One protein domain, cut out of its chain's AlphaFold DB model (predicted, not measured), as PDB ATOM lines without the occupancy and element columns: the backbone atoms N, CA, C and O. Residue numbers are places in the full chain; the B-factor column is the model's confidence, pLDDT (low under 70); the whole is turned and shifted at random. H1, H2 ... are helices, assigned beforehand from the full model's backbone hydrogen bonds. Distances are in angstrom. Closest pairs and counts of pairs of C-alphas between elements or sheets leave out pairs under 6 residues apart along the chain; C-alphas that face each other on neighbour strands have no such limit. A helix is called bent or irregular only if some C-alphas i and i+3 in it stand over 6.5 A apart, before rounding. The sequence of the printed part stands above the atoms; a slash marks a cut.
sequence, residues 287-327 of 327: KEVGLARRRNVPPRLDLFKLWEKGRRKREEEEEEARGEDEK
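AT A GLANCE: This is residues 287 to 327 of the 327 residues of an uncharacterized protein of fungal sp. No.11243 (UniProt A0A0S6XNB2). A short helix, H1, and a long helix, H2, are strung out along a thin, wide-open V, with a stretched link between them and the corner near Leu 303. The helices do not fold back on each other, and there is no core. The printed part has 41 residues, with two named helices, H1 then H2, and no named strand; the class is all helix. The whole is extended, with a radius of gyration of the C-alphas of 17.5 A and spans of 56 by 22 by 5 A.

HOW THE PARTS SIT: H1, residues 287 to 296, and H2, residues 303 to 325, are apart, with no C-alpha of the one within 8 A of the other. A short link of 6 residues joins them. Residues 287 to 300, 302 to 308 and 310 to 327 stand free. In H1 every O i to N i+4 pair is within hydrogen-bond range; in H2, 18 of 19 are.

IN THESE COORDINATES: H1 begins at C-alpha 287, (15.646, -2.638, 59.823), and measures 14.0 A from first to last C-alpha. H2 measures 33.7 A, from C-alpha 303 at (21.829, 16.678, 39.680) to C-alpha 325 at (5.521, 46.164, 37.815). Neither helix is bent.

THE WHOLE: The two C-alphas farthest apart, those of Lys 287 and Glu 326, are 55.7 A apart. The printed part has no cut and ends at the chain's last residue, 327. Mean pLDDT is 69 in H1 and 94 in H2; residues 287 to 289, 292, 294, 296, 298 and 327 are under 70.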
ATOM      1  N   LYS A 287      16.210  -2.649  61.175       65.19
ATOM      2  CA  LYS A 287      15.646  -2.638  59.823       65.19
ATOM      3  C   LYS A 287      14.542  -1.593  59.649       65.19
ATOM      4  O   LYS A 287      14.573  -0.882  58.661       65.19
ATOM      5  N   GLU A 288      13.625  -1.442  60.599       66.00
ATOM      6  CA  GLU A 288      12.544  -0.448  60.563       66.00
ATOM      7  C   GLU A 288      13.043   0.974  60.812       66.00
ATOM      8  O   GLU A 288      12.568   1.899  60.165       66.00
ATOM      9  N   VAL A 289      14.030   1.166  61.693       69.12
ATOM     10  CA  VAL A 289      14.679   2.476  61.878       69.12
ATOM     11  C   VAL A 289      15.471   2.859  60.627       69.12
ATOM     12  O   VAL A 289      15.413   4.006  60.187       69.12
ATOM     13  N   GLY A 290      16.159   1.895  60.009       71.69
ATOM     14  CA  GLY A 290      16.813   2.063  58.714       71.69
ATOM     15  C   GLY A 290      15.818   2.350  57.588       71.69
ATOM     16  O   GLY A 290      16.072   3.228  56.769       71.69
ATOM     17  N   LEU A 291      14.667   1.674  57.572       71.88
ATOM     18  CA  LEU A 291      13.599   1.892  56.598       71.88
ATOM     19  C   LEU A 291      12.931   3.256  56.798       71.88
ATOM     20  O   LEU A 291      12.689   3.955  55.826       71.88
ATOM     21  N   ALA A 292      12.689   3.671  58.043       67.94
ATOM     22  CA  ALA A 292      12.148   4.984  58.378       67.94
ATOM     23  C   ALA A 292      13.137   6.100  58.027       67.94
ATOM     24  O   ALA A 292      12.737   7.103  57.448       67.94
ATOM     25  N   ARG A 293      14.441   5.905  58.278       71.88
ATOM     26  CA  ARG A 293      15.490   6.807  57.775       71.88
ATOM     27  C   ARG A 293      15.499   6.859  56.251       71.88
ATOM     28  O   ARG A 293      15.575   7.945  55.706       71.88
ATOM     29  N   ARG A 294      15.375   5.727  55.555       68.38
ATOM     30  CA  ARG A 294      15.303   5.695  54.082       68.38
ATOM     31  C   ARG A 294      14.014   6.302  53.520       68.38
ATOM     32  O   ARG A 294      14.044   6.802  52.410       68.38
ATOM     33  N   ARG A 295      12.905   6.256  54.264       71.25
ATOM     34  CA  ARG A 295      11.626   6.882  53.887       71.25
ATOM     35  C   ARG A 295      11.603   8.386  54.163       71.25
ATOM     36  O   ARG A 295      10.970   9.111  53.411       71.25
ATOM     37  N   ASN A 296      12.286   8.840  55.216       66.94
ATOM     38  CA  ASN A 296      12.300  10.246  55.630       66.94
ATOM     39  C   ASN A 296      13.491  11.039  55.079       66.94
ATOM     40  O   ASN A 296      13.478  12.263  55.143       66.94
ATOM     41  N   VAL A 297      14.529  10.377  54.563       71.94
ATOM     42  CA  VAL A 297      15.539  11.040  53.737       71.94
ATOM     43  C   VAL A 297      14.939  11.121  52.336       71.94
ATOM     44  O   VAL A 297      14.738  10.063  51.732       71.94
ATOM     45  N   PRO A 298      14.611  12.321  51.820       68.00
ATOM     46  CA  PRO A 298      14.161  12.441  50.443       68.00
ATOM     47  C   PRO A 298      15.210  11.771  49.544       68.00
ATOM     48  O   PRO A 298      16.411  11.896  49.822       68.00
ATOM     49  N   PRO A 299      14.794  11.007  48.516       75.19
ATOM     50  CA  PRO A 299      15.745  10.403  47.595       75.19
ATOM     51  C   PRO A 299      16.684  11.506  47.114       75.19
ATOM     52  O   PRO A 299      16.218  12.601  46.799       75.19
ATOM     53  N   ARG A 300      17.999  11.242  47.117       75.50
ATOM     54  CA  ARG A 300      18.974  12.188  46.564       75.50
ATOM     55  C   ARG A 300      18.484  12.552  45.166       75.50
ATOM     56  O   ARG A 300      18.400  11.677  44.307       75.50
ATOM     57  N   LEU A 301      18.058  13.803  44.997       81.56
ATOM     58  CA  LEU A 301      17.632  14.306  43.703       81.56
ATOM     59  C   LEU A 301      18.838  14.196  42.782       81.56
ATOM     60  O   LEU A 301      19.950  14.563  43.164       81.56
ATOM     61  N   ASP A 302      18.608  13.643  41.599       86.19
ATOM     62  CA  ASP A 302      19.621  13.643  40.560       86.19
ATOM     63  C   ASP A 302      20.025  15.095  40.265       86.19
ATOM     64  O   ASP A 302      19.179  15.996  40.332       86.19
ATOM     65  N   LEU A 303      21.299  15.332  39.952       85.44
ATOM     66  CA  LEU A 303      21.829  16.678  39.680       85.44
ATOM     67  C   LEU A 303      20.990  17.396  38.616       85.44
ATOM     68  O   LEU A 303      20.699  18.584  38.741       85.44
ATOM     69  N   PHE A 304      20.522  16.635  37.629       92.31
ATOM     70  CA  PHE A 304      19.621  17.103  36.586       92.31
ATOM     71  C   PHE A 304      18.277  17.619  37.134       92.31
ATOM     72  O   PHE A 304      17.850  18.716  36.787       92.31
ATOM     73  N   LYS A 305      17.642  16.893  38.066       92.19
ATOM     74  CA  LYS A 305      16.376  17.319  38.694       92.19
ATOM     75  C   LYS A 305      16.553  18.536  39.595       92.19
ATOM     76  O   LYS A 305      15.653  19.365  39.699       92.19
ATOM     77  N   LEU A 306      17.702  18.638  40.268       92.56
ATOM     78  CA  LEU A 306      18.039  19.819  41.060       92.56
ATOM     79  C   LEU A 306      18.202  21.050  40.152       92.56
ATOM     80  O   LEU A 306      17.708  22.125  40.487       92.56
ATOM     81  N   TRP A 307      18.833  20.874  38.988       94.94
ATOM     82  CA  TRP A 307      18.989  21.918  37.975       94.94
ATOM     83  C   TRP A 307      17.649  22.349  37.365       94.94
ATOM     84  O   TRP A 307      17.380  23.546  37.309       94.94
ATOM     85  N   GLU A 308      16.775  21.410  36.991       97.00
ATOM     86  CA  GLU A 308      15.425  21.724  36.496       97.00
ATOM     87  C   GLU A 308      14.597  22.479  37.540       97.00
ATOM     88  O   GLU A 308      13.973  23.489  37.218       97.00
ATOM     89  N   LYS A 309      14.639  22.044  38.810       94.69
ATOM     90  CA  LYS A 309      13.954  22.743  39.909       94.69
ATOM     91  C   LYS A 309      14.498  24.163  40.088       94.69
ATOM     92  O   LYS A 309      13.720  25.090  40.282       94.69
ATOM     93  N   GLY A 310      15.817  24.342  39.990       95.81
ATOM     94  CA  GLY A 310      16.452  25.660  40.053       95.81
ATOM     95  C   GLY A 310      16.116  26.552  38.856       95.81
ATOM     96  O   GLY A 310      15.956  27.758  39.016       95.81
ATOM     97  N   ARG A 311      15.974  25.977  37.659       96.69
ATOM     98  CA  ARG A 311      15.553  26.711  36.464       96.69
ATOM     99  C   ARG A 311      14.103  27.180  36.582       96.69
ATOM    100  O   ARG A 311      13.855  28.360  36.384       96.69
ATOM    101  N   ARG A 312      13.192  26.290  36.975       96.38
ATOM    102  CA  ARG A 312      11.775  26.620  37.168       96.38
ATOM    103  C   ARG A 312      11.571  27.701  38.228       96.38
ATOM    104  O   ARG A 312      10.780  28.605  38.022       96.38
ATOM    105  N   LYS A 313      12.340  27.651  39.322       96.38
ATOM    106  CA  LYS A 313      12.286  28.678  40.369       96.38
ATOM    107  C   LYS A 313      12.671  30.072  39.850       96.38
ATOM    108  O   LYS A 313      12.061  31.044  40.259       96.38
ATOM    109  N   ARG A 314      13.642  30.167  38.931       96.81
ATOM    110  CA  ARG A 314      14.004  31.446  38.293       96.81
ATOM    111  C   ARG A 314      12.919  31.960  37.351       96.81
ATOM    112  O   ARG A 314      12.677  33.154  37.332       96.81
ATOM    113  N   GLU A 315      12.276  31.068  36.599       97.06
ATOM    114  CA  GLU A 315      11.141  31.436  35.739       97.06
ATOM    115  C   GLU A 315       9.963  31.959  36.592       97.06
ATOM    116  O   GLU A 315       9.406  33.002  36.272       97.06
ATOM    117  N   GLU A 316       9.655  31.310  37.724       96.81
ATOM    118  CA  GLU A 316       8.627  31.767  38.681       96.81
ATOM    119  C   GLU A 316       8.995  33.120  39.334       96.81
ATOM    120  O   GLU A 316       8.157  34.014  39.386       96.81
ATOM    121  N   GLU A 317      10.250  33.312  39.763       95.88
ATOM    122  CA  GLU A 317      10.735  34.592  40.319       95.88
ATOM    123  C   GLU A 317      10.691  35.738  39.280       95.88
ATOM    124  O   GLU A 317      10.379  36.877  39.624       95.88
ATOM    125  N   GLU A 318      10.971  35.456  38.002       96.69
ATOM    126  CA  GLU A 318      10.850  36.436  36.911       96.69
ATOM    127  C   GLU A 318       9.390  36.797  36.598       96.69
ATOM    128  O   GLU A 318       9.094  37.954  36.290       96.69
ATOM    129  N   GLU A 319       8.472  35.828  36.660       96.44
ATOM    130  CA  GLU A 319       7.035  36.072  36.493       96.44
ATOM    131  C   GLU A 319       6.458  36.892  37.653       96.44
ATOM    132  O   GLU A 319       5.695  37.828  37.410       96.44
ATOM    133  N   GLU A 320       6.861  36.599  38.894       96.12
ATOM    134  CA  GLU A 320       6.482  37.395  40.068       96.12
ATOM    135  C   GLU A 320       6.989  38.839  39.949       96.12
ATOM    136  O   GLU A 320       6.206  39.770  40.135       96.12
ATOM    137  N   ALA A 321       8.247  39.036  39.537       94.44
ATOM    138  CA  ALA A 321       8.811  40.371  39.333       94.44
ATOM    139  C   ALA A 321       8.059  41.172  38.254       94.44
ATOM    140  O   ALA A 321       7.777  42.352  38.443       94.44
ATOM    141  N   ARG A 322       7.670  40.535  37.139       93.50
ATOM    142  CA  ARG A 322       6.861  41.203  36.099       93.50
ATOM    143  C   ARG A 322       5.452  41.547  36.575       93.50
ATOM    144  O   ARG A 322       4.906  42.560  36.154       93.50
ATOM    145  N   GLY A 323       4.858  40.708  37.422       89.94
ATOM    146  CA  GLY A 323       3.528  40.950  37.980       89.94
ATOM    147  C   GLY A 323       3.482  42.082  39.012       89.94
ATOM    148  O   GLY A 323       2.413  42.654  39.230       89.94
ATOM    149  N   GLU A 324       4.611  42.410  39.646       87.50
ATOM    150  CA  GLU A 324       4.725  43.555  40.557       87.50
ATOM    151  C   GLU A 324       4.804  44.895  39.813       87.50
ATOM    152  O   GLU A 324       4.239  45.871  40.297       87.50
ATOM    153  N   ASP A 325       5.408  44.936  38.622       85.94
ATOM    154  CA  ASP A 325       5.521  46.164  37.815       85.94
ATOM    155  C   ASP A 325       4.191  46.601  37.161       85.94
ATOM    156  O   ASP A 325       4.040  47.758  36.766       85.94
ATOM    157  N   GLU A 326       3.213  45.694  37.030       82.50
ATOM    158  CA  GLU A 326       1.888  45.987  36.453       82.50
ATOM    159  C   GLU A 326       0.837  46.465  37.480       82.50
ATOM    160  O   GLU A 326      -0.280  46.815  37.082       82.50
ATOM    161  N   LYS A 327       1.157  46.496  38.782       69.19
ATOM    162  CA  LYS A 327       0.250  46.960  39.852       69.19
ATOM    163  C   LYS A 327       0.564  48.368  40.340       69.19
ATOM    164  O   LYS A 327      -0.422  49.090  40.619       69.19
TER     165      LYS A 327